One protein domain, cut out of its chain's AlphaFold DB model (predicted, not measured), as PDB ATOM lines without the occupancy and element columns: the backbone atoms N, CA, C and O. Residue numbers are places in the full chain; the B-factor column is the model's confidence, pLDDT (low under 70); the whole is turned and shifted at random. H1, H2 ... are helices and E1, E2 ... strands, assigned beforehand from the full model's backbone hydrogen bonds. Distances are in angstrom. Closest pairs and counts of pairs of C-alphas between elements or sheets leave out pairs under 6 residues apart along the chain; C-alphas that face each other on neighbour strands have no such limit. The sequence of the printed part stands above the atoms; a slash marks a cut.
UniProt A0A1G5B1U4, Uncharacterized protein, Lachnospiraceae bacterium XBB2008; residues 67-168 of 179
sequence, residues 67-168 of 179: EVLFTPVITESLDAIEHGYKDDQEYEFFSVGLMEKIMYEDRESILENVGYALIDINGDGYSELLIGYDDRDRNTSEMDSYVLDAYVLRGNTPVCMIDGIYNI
ATOM      1  N   GLU A  67      73.244  41.557  73.698       88.31
ATOM      2  CA  GLU A  67      72.120  41.500  72.757       88.31
ATOM      3  C   GLU A  67      71.896  40.087  72.199       88.31
ATOM      4  O   GLU A  67      70.758  39.646  72.031       88.31
ATOM      5  N   VAL A  68      72.980  39.363  71.907       93.31
ATOM      6  CA  VAL A  68      72.915  37.991  71.389       93.31
ATOM      7  C   VAL A  68      72.507  37.032  72.499       93.31
ATOM      8  O   VAL A  68      71.647  36.181  72.281       93.31
ATOM      9  N   LEU A  69      73.089  37.184  73.690       94.94
ATOM     10  CA  LEU A  69      72.806  36.319  74.840       94.94
ATOM     11  C   LEU A  69      71.347  36.438  75.304       94.94
ATOM     12  O   LEU A  69      70.721  35.431  75.622       94.94
ATOM     13  N   PHE A  70      70.771  37.639  75.246       96.56
ATOM     14  CA  PHE A  70      69.373  37.897  75.598       96.56
ATOM     15  C   PHE A  70      68.383  37.759  74.430       96.56
ATOM     16  O   PHE A  70      67.178  37.937  74.620       96.56
ATOM     17  N   THR A  71      68.845  37.402  73.226       95.69
ATOM     18  CA  THR A  71      67.967  37.207  72.059       95.69
ATOM     19  C   THR A  71      66.806  36.231  72.319       95.69
ATOM     20  O   THR A  71      65.704  36.543  71.863       95.69
ATOM     21  N   PRO A  72      66.976  35.091  73.028       96.19
ATOM     22  CA  PRO A  72      65.868  34.173  73.303       96.19
ATOM     23  C   PRO A  72      64.718  34.839  74.064       96.19
ATOM     24  O   PRO A  72      63.575  34.738  73.628       96.19
ATOM     25  N   VAL A  73      65.039  35.599  75.117       96.69
ATOM     26  CA  VAL A  73      64.060  36.345  75.922       96.69
ATOM     27  C   VAL A  73      63.324  37.356  75.046       96.69
ATOM     28  O   VAL A  73      62.109  37.295  74.907       96.69
ATOM     29  N   ILE A  74      64.072  38.239  74.375       95.44
ATOM     30  CA  ILE A  74      63.501  39.318  73.552       95.44
ATOM     31  C   ILE A  74      62.606  38.749  72.444       95.44
ATOM     32  O   ILE A  74      61.552  39.307  72.142       95.44
ATOM     33  N   THR A  75      63.021  37.644  71.826       95.50
ATOM     34  CA  THR A  75      62.267  37.018  70.736       95.50
ATOM     35  C   THR A  75      60.972  36.399  71.242       95.50
ATOM     36  O   THR A  75      59.942  36.588  70.600       95.50
ATOM     37  N   GLU A  76      60.996  35.699  72.378       95.94
ATOM     38  CA  GLU A  76      59.789  35.100  72.953       95.94
ATOM     39  C   GLU A  76      58.792  36.173  73.416       95.94
ATOM     40  O   GLU A  76      57.607  36.082  73.093       95.94
ATOM     41  N   SER A  77      59.264  37.241  74.070       94.75
ATOM     42  CA  SER A  77      58.416  38.374  74.459       94.75
ATOM     43  C   SER A  77      57.754  39.033  73.245       94.75
ATOM     44  O   SER A  77      56.547  39.275  73.249       94.75
ATOM     45  N   LEU A  78      58.517  39.303  72.178       93.88
ATOM     46  CA  LEU A  78      57.977  39.903  70.954       93.88
ATOM     47  C   LEU A  78      57.005  38.970  70.225       93.88
ATOM     48  O   LEU A  78      55.988  39.443  69.721       93.88
ATOM     49  N   ASP A  79      57.287  37.666  70.177       94.62
ATOM     50  CA  ASP A  79      56.385  36.679  69.574       94.62
ATOM     51  C   ASP A  79      55.039  36.636  70.305       94.62
ATOM     52  O   ASP A  79      53.983  36.661  69.666       94.62
ATOM     53  N   ALA A  80      55.072  36.660  71.639       94.25
ATOM     54  CA  ALA A  80      53.874  36.691  72.464       94.25
ATOM     55  C   ALA A  80      53.083  38.000  72.311       94.25
ATOM     56  O   ALA A  80      51.853  37.963  72.277       94.25
ATOM     57  N   ILE A  81      53.748  39.151  72.160       94.56
ATOM     58  CA  ILE A  81      53.060  40.420  71.863       94.56
ATOM     59  C   ILE A  81      52.398  40.359  70.478       94.56
ATOM     60  O   ILE A  81      51.235  40.732  70.323       94.56
ATOM     61  N   GLU A  82      53.116  39.878  69.461       94.19
ATOM     62  CA  GLU A  82      52.645  39.883  68.072       94.19
ATOM     63  C   GLU A  82      51.449  38.939  67.860       94.19
ATOM     64  O   GLU A  82      50.480  39.289  67.167       94.19
ATOM     65  N   HIS A  83      51.515  37.753  68.469       93.69
ATOM     66  CA  HIS A  83      50.565  36.658  68.266       93.69
ATOM     67  C   HIS A  83      49.580  36.449  69.422       93.69
ATOM     68  O   HIS A  83      48.646  35.653  69.277       93.69
ATOM     69  N   GLY A  84      49.752  37.177  70.524       92.62
ATOM     70  CA  GLY A  84      48.975  37.032  71.748       92.62
ATOM     71  C   GLY A  84      49.434  35.863  72.623       92.62
ATOM     72  O   GLY A  84      50.089  34.923  72.169       92.62
ATOM     73  N   TYR A  85      49.027  35.914  73.892       91.56
ATOM     74  CA  TYR A  85      49.249  34.844  74.857       91.56
ATOM     75  C   TYR A  85      48.373  33.626  74.539       91.56
ATOM     76  O   TYR A  85      47.193  33.753  74.201       91.56
ATOM     77  N   LYS A  86      48.960  32.439  74.688       92.25
ATOM     78  CA  LYS A  86      48.304  31.139  74.501       92.25
ATOM     79  C   LYS A  86      48.524  30.281  75.734       92.25
ATOM     80  O   LYS A  86      49.665  30.058  76.116       92.25
ATOM     81  N   ASP A  87      47.443  29.797  76.327       89.38
ATOM     82  CA  ASP A  87      47.456  28.989  77.549       89.38
ATOM     83  C   ASP A  87      47.996  27.564  77.343       89.38
ATOM     84  O   ASP A  87      48.402  26.915  78.305       89.38
ATOM     85  N   ASP A  88      48.010  27.081  76.100       92.25
ATOM     86  CA  ASP A  88      48.528  25.771  75.699       92.25
ATOM     87  C   ASP A  88      49.979  25.802  75.184       92.25
ATOM     88  O   ASP A  88      50.525  24.756  74.819       92.25
ATOM     89  N   GLN A  89      50.607  26.979  75.160       91.44
ATOM     90  CA  GLN A  89      52.002  27.157  74.777       91.44
ATOM     91  C   GLN A  89      52.894  27.131  76.023       91.44
ATOM     92  O   GLN A  89      52.625  27.808  77.014       91.44
ATOM     93  N   GLU A  90      53.970  26.347  75.971       91.88
ATOM     94  CA  GLU A  90      55.040  26.432  76.962       91.88
ATOM     95  C   GLU A  90      55.937  27.620  76.615       91.88
ATOM     96  O   GLU A  90      56.346  27.774  75.462       91.88
ATOM     97  N   TYR A  91      56.223  28.444  77.617       92.50
ATOM     98  CA  TYR A  91      57.130  29.577  77.510       92.50
ATOM     99  C   TYR A  91      58.304  29.379  78.460       92.50
ATOM    100  O   TYR A  91      58.117  28.896  79.580       92.50
ATOM    101  N   GLU A  92      59.498  29.760  78.021       94.50
ATOM    102  CA  GLU A  92      60.719  29.621  78.819       94.50
ATOM    103  C   GLU A  92      61.082  30.912  79.571       94.50
ATOM    104  O   GLU A  92      61.584  30.861  80.693       94.50
ATOM    105  N   PHE A  93      60.776  32.070  78.986       93.25
ATOM    106  CA  PHE A  93      61.167  33.414  79.425       93.25
ATOM    107  C   PHE A  93      59.989  34.403  79.447       93.25
ATOM    108  O   PHE A  93      60.169  35.610  79.289       93.25
ATOM    109  N   PHE A  94      58.760  33.915  79.593       85.25
ATOM    110  CA  PHE A  94      57.579  34.764  79.490       85.25
ATOM    111  C   PHE A  94      57.103  35.256  80.854       85.25
ATOM    112  O   PHE A  94      56.747  34.461  81.724       85.25
ATOM    113  N   SER A  95      57.066  36.577  81.019       85.62
ATOM    114  CA  SER A  95      56.626  37.211  82.257       85.62
ATOM    115  C   SER A  95      55.116  37.224  82.451       85.62
ATOM    116  O   SER A  95      54.332  37.445  81.524       85.62
ATOM    117  N   VAL A  96      54.718  37.119  83.722       90.94
ATOM    118  CA  VAL A  96      53.353  37.378  84.187       90.94
ATOM    119  C   VAL A  96      52.930  38.825  83.918       90.94
ATOM    120  O   VAL A  96      51.789  39.065  83.531       90.94
ATOM    121  N   GLY A  97      53.830  39.798  84.077       91.06
ATOM    122  CA  GLY A  97      53.535  41.206  83.810       91.06
ATOM    123  C   GLY A  97      53.254  41.464  82.333       91.06
ATOM    124  O   GLY A  97      52.267  42.118  81.992       91.06
ATOM    125  N   LEU A  98      54.064  40.885  81.444       92.56
ATOM    126  CA  LEU A  98      53.814  40.956  80.006       92.56
ATOM    127  C   LEU A  98      52.522  40.223  79.612       92.56
ATOM    128  O   LEU A  98      51.745  40.741  78.808       92.56
ATOM    129  N   MET A  99      52.254  39.058  80.212       93.38
ATOM    130  CA  MET A  99      50.992  38.334  80.041       93.38
ATOM    131  C   MET A  99      49.788  39.212  80.385       93.38
ATOM    132  O   MET A  99      48.853  39.302  79.593       93.38
ATOM    133  N   GLU A 100      49.797  39.872  81.544       92.31
ATOM    134  CA  GLU A 100      48.708  40.758  81.961       92.31
ATOM    135  C   GLU A 100      48.484  41.881  80.945       92.31
ATOM    136  O   GLU A 100      47.346  42.111  80.530       92.31
ATOM    137  N   LYS A 101      49.558  42.523  80.469       92.75
ATOM    138  CA  LYS A 101      49.467  43.552  79.424       92.75
ATOM    139  C   LYS A 101      48.818  43.015  78.152       92.75
ATOM    140  O   LYS A 101      47.841  43.592  77.686       92.75
ATOM    141  N   ILE A 102      49.272  41.862  77.660       94.06
ATOM    142  CA  ILE A 102      48.707  41.191  76.477       94.06
ATOM    143  C   ILE A 102      47.222  40.838  76.651       94.06
ATOM    144  O   ILE A 102      46.460  40.867  75.687       94.06
ATOM    145  N   MET A 103      46.794  40.510  77.869       92.38
ATOM    146  CA  MET A 103      45.416  40.108  78.153       92.38
ATOM    147  C   MET A 103      44.445  41.287  78.289       92.38
ATOM    148  O   MET A 103      43.248  41.113  78.037       92.38
ATOM    149  N   TYR A 104      44.926  42.459  78.714       91.19
ATOM    150  CA  TYR A 104      44.074  43.606  79.050       91.19
ATOM    151  C   TYR A 104      44.188  44.794  78.094       91.19
ATOM    152  O   TYR A 104      43.289  45.637  78.086       91.19
ATOM    153  N   GLU A 105      45.236  44.859  77.278       91.56
ATOM    154  CA  GLU A 105      45.485  45.963  76.356       91.56
ATOM    155  C   GLU A 105      45.474  45.504  74.896       91.56
ATOM    156  O   GLU A 105      45.611  44.321  74.579       91.56
ATOM    157  N   ASP A 106      45.275  46.447  73.974       91.81
ATOM    158  CA  ASP A 106      45.392  46.144  72.555       91.81
ATOM    159  C   ASP A 106      46.863  46.029  72.130       91.81
ATOM    160  O   ASP A 106      47.754  46.703  72.645       91.81
ATOM    161  N   ARG A 107      47.116  45.171  71.142       93.25
ATOM    162  CA  ARG A 107      48.470  44.891  70.652       93.25
ATOM    163  C   ARG A 107      49.219  46.143  70.189       93.25
ATOM    164  O   ARG A 107      50.432  46.203  70.353       93.25
ATOM    165  N   GLU A 108      48.537  47.104  69.565       91.88
ATOM    166  CA  GLU A 108      49.195  48.311  69.048       91.88
ATOM    167  C   GLU A 108      49.704  49.181  70.203       91.88
ATOM    168  O   GLU A 108      50.856  49.607  70.163       91.88
ATOM    169  N   SER A 109      48.908  49.342  71.267       90.50
ATOM    170  CA  SER A 109      49.324  49.985  72.521       90.50
ATOM    171  C   SER A 109      50.561  49.312  73.116       90.50
ATOM    172  O   SER A 109      51.567  49.968  73.388       90.50
ATOM    173  N   ILE A 110      50.538  47.982  73.242       92.81
ATOM    174  CA  ILE A 110      51.651  47.226  73.830       92.81
ATOM    175  C   ILE A 110      52.926  47.389  72.993       92.81
ATOM    176  O   ILE A 110      53.991  47.638  73.549       92.81
ATOM    177  N   LEU A 111      52.836  47.303  71.662       92.25
ATOM    178  CA  LEU A 111      53.986  47.489  70.766       92.25
ATOM    179  C   LEU A 111      54.566  48.910  70.811       92.25
ATOM    180  O   LEU A 111      55.752  49.090  70.532       92.25
ATOM    181  N   GLU A 112      53.750  49.921  71.117       91.12
ATOM    182  CA  GLU A 112      54.214  51.303  71.272       91.12
ATOM    183  C   GLU A 112      54.879  51.558  72.633       91.12
ATOM    184  O   GLU A 112      55.770  52.409  72.717       91.12
ATOM    185  N   ASN A 113      54.469  50.822  73.670       92.19
ATOM    186  CA  ASN A 113      54.809  51.119  75.062       92.19
ATOM    187  C   ASN A 113      55.790  50.123  75.702       92.19
ATOM    188  O   ASN A 113      56.461  50.485  76.669       92.19
ATOM    189  N   VAL A 114      55.917  48.897  75.182       93.31
ATOM    190  CA  VAL A 114      56.914  47.922  75.648       93.31
ATOM    191  C   VAL A 114      58.269  48.187  74.999       93.31
ATOM    192  O   VAL A 114      58.397  48.344  73.784       93.31
ATOM    193  N   GLY A 115      59.315  48.176  75.817       93.12
ATOM    194  CA  GLY A 115      60.698  48.265  75.374       93.12
ATOM    195  C   GLY A 115      61.629  47.447  76.255       93.12
ATOM    196  O   GLY A 115      61.214  46.856  77.249       93.12
ATOM    197  N   TYR A 116      62.909  47.429  75.895       94.69
ATOM    198  CA  TYR A 116      63.938  46.831  76.734       94.69
ATOM    199  C   TYR A 116      65.185  47.708  76.807       94.69
ATOM    200  O   TYR A 116      65.452  48.522  75.916       94.69
ATOM    201  N   ALA A 117      65.961  47.514  77.868       94.31
ATOM    202  CA  ALA A 117      67.265  48.123  78.059       94.31
ATOM    203  C   ALA A 117      68.281  47.060  78.480       94.31
ATOM    204  O   ALA A 117      67.970  46.189  79.288       94.31
ATOM    205  N   LEU A 118      69.494  47.163  77.937       95.50
ATOM    206  CA  LEU A 118      70.667  46.452  78.436       95.50
ATOM    207  C   LEU A 118      71.479  47.440  79.265       95.50
ATOM    208  O   LEU A 118      71.947  48.452  78.733       95.50
ATOM    209  N   ILE A 119      71.577  47.191  80.563       93.88
ATOM    210  CA  ILE A 119      72.212  48.101  81.511       93.88
ATOM    211  C   ILE A 119      72.899  47.298  82.605       93.88
ATOM    212  O   ILE A 119      72.319  46.359  83.119       93.88
ATOM    213  N   ASP A 120      74.125  47.686  82.943       94.06
ATOM    214  CA  ASP A 120      74.839  47.203  84.126       94.06
ATOM    215  C   ASP A 120      74.334  47.986  85.351       94.06
ATOM    216  O   ASP A 120      74.674  49.158  85.558       94.06
ATOM    217  N   ILE A 121      73.413  47.375  86.092       91.81
ATOM    218  CA  ILE A 121      72.703  47.959  87.233       91.81
ATOM    219  C   ILE A 121      73.564  47.881  88.493       91.81
ATOM    220  O   ILE A 121      73.539  48.802  89.321       91.81
ATOM    221  N   ASN A 122      74.293  46.780  88.668       89.38
ATOM    222  CA  ASN A 122      75.036  46.488  89.890       89.38
ATOM    223  C   ASN A 122      76.498  46.995  89.845       89.38
ATOM    224  O   ASN A 122      77.116  47.158  90.902       89.38
ATOM    225  N   GLY A 123      77.008  47.346  88.662       91.25
ATOM    226  CA  GLY A 123      78.353  47.855  88.415       91.25
ATOM    227  C   GLY A 123      79.435  46.778  88.309       91.25
ATOM    228  O   GLY A 123      80.602  47.095  88.565       91.25
ATOM    229  N   ASP A 124      79.084  45.528  88.003       88.69
ATOM    230  CA  ASP A 124      80.024  44.402  87.918       88.69
ATOM    231  C   ASP A 124      80.682  44.242  86.532       88.69
ATOM    232  O   ASP A 124      81.611  43.446  86.370       88.69
ATOM    233  N   GLY A 125      80.278  45.057  85.552       87.62
ATOM    234  CA  GLY A 125      80.757  45.003  84.172       87.62
ATOM    235  C   GLY A 125      79.920  44.109  83.250       87.62
ATOM    236  O   GLY A 125      80.192  44.073  82.040       87.62
ATOM    237  N   TYR A 126      78.895  43.439  83.778       88.88
ATOM    238  CA  TYR A 126      77.910  42.663  83.040       88.88
ATOM    239  C   TYR A 126      76.580  43.408  82.959       88.88
ATOM    240  O   TYR A 126      76.113  44.014  83.910       88.88
ATOM    241  N   SER A 127      75.976  43.437  81.768       94.06
ATOM    242  CA  SER A 127      74.678  44.093  81.598       94.06
ATOM    243  C   SER A 127      73.545  43.130  81.911       94.06
ATOM    244  O   SER A 127      73.499  42.027  81.364       94.06
ATOM    245  N   GLU A 128      72.586  43.586  82.703       95.44
ATOM    246  CA  GLU A 128      71.276  42.967  82.831       95.44
ATOM    247  C   GLU A 128      70.335  43.413  81.706       95.44
ATOM    248  O   GLU A 128      70.484  44.488  81.113       95.44
ATOM    249  N   LEU A 129      69.328  42.586  81.428       96.50
ATOM    250  CA  LEU A 129      68.193  42.944  80.586       96.50
ATOM    251  C   LEU A 129      67.039  43.410  81.471       96.50
ATOM    252  O   LEU A 129      66.589  42.666  82.335       96.50
ATOM    253  N   LEU A 130      66.506  44.596  81.193       95.50
ATOM    254  CA  LEU A 130      65.226  45.064  81.720       95.50
ATOM    255  C   LEU A 130      64.199  45.104  80.595       95.50
ATOM    256  O   LEU A 130      64.471  45.709  79.558       95.50
ATOM    257  N   ILE A 131      63.020  44.530  80.819       95.00
ATOM    258  CA  ILE A 131      61.839  44.719  79.970       95.00
ATOM    259  C   ILE A 131      60.903  45.674  80.701       95.00
ATOM    260  O   ILE A 131      60.531  45.448  81.854       95.00
ATOM    261  N   GLY A 132      60.562  46.772  80.039       93.50
ATOM    262  CA  GLY A 132      59.774  47.851  80.612       93.50
ATOM    263  C   GLY A 132      58.532  48.165  79.796       93.50
ATOM    264  O   GLY A 132      58.460  47.870  78.604       93.50
ATOM    265  N   TYR A 133      57.575  48.802  80.458       92.06
ATOM    266  CA  TYR A 133      56.353  49.334  79.872       92.06
ATOM    267  C   TYR A 133      56.197  50.796  80.290       92.06
ATOM    268  O   TYR A 133      56.136  51.092  81.483       92.06
ATOM    269  N   ASP A 134      56.134  51.698  79.316       89.81
ATOM    270  CA  ASP A 134      55.878  53.122  79.536       89.81
ATOM    271  C   ASP A 134      54.413  53.436  79.220       89.81
ATOM    272  O   ASP A 134      54.041  53.579  78.054       89.81
ATOM    273  N   ASP A 135      53.585  53.601  80.252       82.81
ATOM    274  CA  ASP A 135      52.218  54.087  80.096       82.81
ATOM    275  C   ASP A 135      52.236  55.595  79.845       82.81
ATOM    276  O   ASP A 135      52.293  56.427  80.759       82.81
ATOM    277  N   ARG A 136      52.276  55.957  78.565       70.94
ATOM    278  CA  ARG A 136      52.203  57.347  78.124       70.94
ATOM    279  C   ARG A 136      50.774  57.655  77.719       70.94
ATOM    280  O   ARG A 136      50.450  57.626  76.526       70.94
ATOM    281  N   ASP A 137      49.930  58.027  78.680       68.44
ATOM    282  CA  ASP A 137      48.666  58.667  78.323       68.44
ATOM    283  C   ASP A 137      48.980  60.000  77.632       68.44
ATOM    284  O   ASP A 137      49.427  60.973  78.234       68.44
ATOM    285  N   ARG A 138      48.728  60.058  76.322       61.47
ATOM    286  CA  ARG A 138      48.982  61.248  75.492       61.47
ATOM    287  C   ARG A 138      48.159  62.470  75.925       61.47
ATOM    288  O   ARG A 138      48.389  63.559  75.397       61.47
ATOM    289  N   ASN A 139      47.188  62.300  76.824       63.28
ATOM    290  CA  ASN A 139      46.286  63.350  77.289       63.28
ATOM    291  C   ASN A 139      46.609  63.873  78.693       63.28
ATOM    292  O   ASN A 139      46.021  64.881  79.097       63.28
ATOM    293  N   THR A 140      47.521  63.236  79.427       64.06
ATOM    294  CA  THR A 140      47.962  63.693  80.748       64.06
ATOM    295  C   THR A 140      49.479  63.881  80.753       64.06
ATOM    296  O   THR A 140      50.197  63.431  79.865       64.06
ATOM    297  N   SER A 141      49.986  64.638  81.724       63.84
ATOM    298  CA  SER A 141      51.426  64.717  81.997       63.84
ATOM    299  C   SER A 141      51.890  63.614  82.952       63.84
ATOM    300  O   SER A 141      53.029  63.650  83.413       63.84
ATOM    301  N   GLU A 142      50.994  62.697  83.317       65.88
ATOM    302  CA  GLU A 142      51.294  61.576  84.196       65.88
ATOM    303  C   GLU A 142      51.906  60.474  83.334       65.88
ATOM    304  O   GLU A 142      51.378  60.128  82.281       65.88
ATOM    305  N   MET A 143      53.074  59.990  83.744       68.62
ATOM    306  CA  MET A 143      53.781  58.928  83.047       68.62
ATOM    307  C   MET A 143      54.047  57.832  84.064       68.62
ATOM    308  O   MET A 143      54.806  58.042  85.015       68.62
ATOM    309  N   ASP A 144      53.404  56.687  83.867       81.75
ATOM    310  CA  ASP A 144      53.627  55.517  84.700       81.75
ATOM    311  C   ASP A 144      54.531  54.542  83.960       81.75
ATOM    312  O   ASP A 144      54.157  53.928  82.966       81.75
ATOM    313  N   SER A 145      55.759  54.416  84.451       87.38
ATOM    314  CA  SER A 145      56.726  53.454  83.938       87.38
ATOM    315  C   SER A 145      56.748  52.235  84.847       87.38
ATOM    316  O   SER A 145      56.766  52.352  86.078       87.38
ATOM    317  N   TYR A 146      56.791  51.062  84.231       90.06
ATOM    318  CA  TYR A 146      56.823  49.781  84.914       90.06
ATOM    319  C   TYR A 146      57.993  48.943  84.417       90.06
ATOM    320  O   TYR A 146      58.302  48.942  83.226       90.06
ATOM    321  N   VAL A 147      58.612  48.190  85.321       92.44
ATOM    322  CA  VAL A 147      59.417  47.019  84.961       92.44
ATOM    323  C   VAL A 147      58.470  45.830  84.926       92.44
ATOM    324  O   VAL A 147      57.714  45.632  85.878       92.44
ATOM    325  N   LEU A 148      58.490  45.092  83.823       94.38
ATOM    326  CA  LEU A 148      57.752  43.841  83.662       94.38
ATOM    327  C   LEU A 148      58.649  42.647  84.008       94.38
ATOM    328  O   LEU A 148      58.245  41.721  84.711       94.38
ATOM    329  N   ASP A 149      59.904  42.715  83.558       94.12
ATOM    330  CA  ASP A 149      60.855  41.624  83.690       94.12
ATOM    331  C   ASP A 149      62.266  42.180  83.898       94.12
ATOM    332  O   ASP A 149      62.632  43.221  83.338       94.12
ATOM    333  N   ALA A 150      63.096  41.436  84.620       94.50
ATOM    334  CA  ALA A 150      64.537  41.639  84.611       94.50
ATOM    335  C   ALA A 150      65.273  40.300  84.543       94.50
ATOM    336  O   ALA A 150      64.896  39.351  85.233       94.50
ATOM    337  N   TYR A 151      66.348  40.241  83.759       96.00
ATOM    338  CA  TYR A 151      67.176  39.052  83.591       96.00
ATOM    339  C   TYR A 151      68.650  39.368  83.816       96.00
ATOM    340  O   TYR A 151      69.175  40.359  83.310       96.00
ATOM    341  N   VAL A 152      69.321  38.454  84.507       95.56
ATOM    342  CA  VAL A 152      70.783  38.393  84.622       95.56
ATOM    343  C   VAL A 152      71.314  37.255  83.758       95.56
ATOM    344  O   VAL A 152      70.552  36.395  83.309       95.56
ATOM    345  N   LEU A 153      72.626  37.206  83.560       93.38
ATOM    346  CA  LEU A 153      73.286  36.041  82.982       93.38
ATOM    347  C   LEU A 153      73.890  35.173  84.086       93.38
ATOM    348  O   LEU A 153      74.520  35.674  85.010       93.38
ATOM    349  N   ARG A 154      73.717  33.854  83.968       90.94
ATOM    350  CA  ARG A 154      74.557  32.865  84.656       90.94
ATOM    351  C   ARG A 154      75.323  32.090  83.594       90.94
ATOM    352  O   ARG A 154      74.723  31.322  82.837       90.94
ATOM    353  N   GLY A 155      76.622  32.356  83.478       88.19
ATOM    354  CA  GLY A 155      77.375  32.020  82.270       88.19
ATOM    355  C   GLY A 155      76.738  32.675  81.037       88.19
ATOM    356  O   GLY A 155      76.588  33.889  80.980       88.19
ATOM    357  N   ASN A 156      76.291  31.867  80.071       90.12
ATOM    358  CA  ASN A 156      75.634  32.346  78.844       90.12
ATOM    359  C   ASN A 156      74.104  32.173  78.845       90.12
ATOM    360  O   ASN A 156      73.475  32.302  77.793       90.12
ATOM    361  N   THR A 157      73.507  31.853  79.994       92.44
ATOM    362  CA  THR A 157      72.074  31.559  80.098       92.44
ATOM    363  C   THR A 157      71.345  32.701  80.807       92.44
ATOM    364  O   THR A 157      71.701  33.012  81.949       92.44
ATOM    365  N   PRO A 158      70.318  33.307  80.181       95.75
ATOM    366  CA  PRO A 158      69.439  34.259  80.852       95.75
ATOM    367  C   PRO A 158      68.693  33.611  82.019       95.75
ATOM    368  O   PRO A 158      68.123  32.529  81.884       95.75
ATOM    369  N   VAL A 159      68.668  34.291  83.162       94.88
ATOM    370  CA  VAL A 159      67.926  33.880  84.355       94.88
ATOM    371  C   VAL A 159      67.088  35.056  84.829       94.88
ATOM    372  O   VAL A 159      67.621  36.136  85.084       94.88
ATOM    373  N   CYS A 160      65.779  34.845  84.950       94.12
ATOM    374  CA  CYS A 160      64.863  35.863  85.450       94.12
ATOM    375  C   CYS A 160      65.152  36.165  86.931       94.12
ATOM    376  O   CYS A 160      65.250  35.250  87.752       94.12
ATOM    377  N   MET A 161      65.301  37.448  87.267       92.06
ATOM    378  CA  MET A 161      65.486  37.946  88.637       92.06
ATOM    379  C   MET A 161      64.246  38.671  89.173       92.06
ATOM    380  O   MET A 161      64.019  38.674  90.382       92.06
ATOM    381  N   ILE A 162      63.454  39.290  88.293       90.81
ATOM    382  CA  ILE A 162      62.226  40.020  88.626       90.81
ATOM    383  C   ILE A 162      61.178  39.650  87.580       90.81
ATOM    384  O   ILE A 162      61.459  39.756  86.390       90.81
ATOM    385  N   ASP A 163      59.986  39.264  88.033       92.06
ATOM    386  CA  ASP A 163      58.843  38.926  87.180       92.06
ATOM    387  C   ASP A 163      57.551  39.516  87.759       92.06
ATOM    388  O   ASP A 163      57.218  39.279  88.925       92.06
ATOM    389  N   GLY A 164      56.840  40.303  86.951       89.25
ATOM    390  CA  GLY A 164      55.559  40.914  87.293       89.25
ATOM    391  C   GLY A 164      55.545  42.419  87.043       89.25
ATOM    392  O   GLY A 164      56.513  43.004  86.582       89.25
ATOM    393  N   ILE A 165      54.431  43.081  87.352       89.50
ATOM    394  CA  ILE A 165      54.304  44.525  87.129       89.50
ATOM    395  C   ILE A 165      54.833  45.294  88.342       89.50
ATOM    396  O   ILE A 165      54.178  45.365  89.386       89.50
ATOM    397  N   TYR A 166      55.992  45.932  88.186       88.94
ATOM    398  CA  TYR A 166      56.597  46.783  89.209       88.94
ATOM    399  C   TYR A 166      56.593  48.236  88.763       88.94
ATOM    400  O   TYR A 166      57.310  48.616  87.842       88.94
ATOM    401  N   ASN A 167      55.795  49.064  89.434       80.62
ATOM    402  CA  ASN A 167      55.793  50.502  89.194       80.62
ATOM    403  C   ASN A 167      57.126  51.115  89.655       80.62
ATOM    404  O   ASN A 167      57.550  50.912  90.795       80.62
ATOM    405  N   ILE A 168      57.769  51.863  88.760       72.25
ATOM    406  CA  ILE A 168      59.018  52.585  89.024       72.25
ATOM    407  C   ILE A 168      58.847  54.109  88.898       72.25
ATOM    408  O   ILE A 168      59.826  54.850  89.033       72.25
TER     409      ILE A 168
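AT A GLANCE: This is residues 67 to 168 of the 179 residues of an uncharacterized protein of Lachnospiraceae bacterium XBB2008 (UniProt A0A1G5B1U4). A twisted sheet of four strands forms a wall, with H1 and H2 over one face, in two layers, and the other face bare; short H3 sits at the sheet's level. Residues 137 to 142, between E2 and E3, stick out. The printed part has 102 residues with three named helices, then four named strands, of mixed class; E1 E2 E3 E4 is a meander, each strand the antiparallel neighbour of the one before. It is compact, with a radius of gyration of the C-alphas of 13.8 A, yet flat, spanning 42 by 37 by 19 A.

HOW THE PARTS SIT: Start at the hairpin of E1, residues 114 to 119, and E2, residues 128 to 136: N 117 and O 130 are 2.9 A apart, within hydrogen-bond range. E3, residues 143 to 154, forms a hairpin with E2, N 131 to O 149 at 2.9 A, and another with E4, residues 157 to 167, N 152 to O 159 at 2.9 A. H1, residues 71 to 83, lies over E1 and E2 at a height over the sheet of 10.1 A. On the same face H2, residues 96 to 104, stands up from the sheet over E3; its C-alpha closest to E4 is Gly 97, 4.0 A from that of Gly 164. H1, with residues 77 to 81 alone, only just touches H2, with 3 pairs of C-alphas within 8 A, Ile 81 and Ile 102 closest at 6.4 A. In these helices and H3, residues 107 to 113, every O i to N i+4 pair is within hydrogen-bond range.

IN THESE COORDINATES: Find C-alpha 71 at (67.967, 37.207, 72.059); H1 runs 17.8 A from there. E3 runs 33.4 A; E4 ends at C-alpha 167, (55.793, 50.502, 89.194).

THE WHOLE: The printed part has no cut. The H1 to H2 link is long. Residues 137 to 143 have pLDDT under 70.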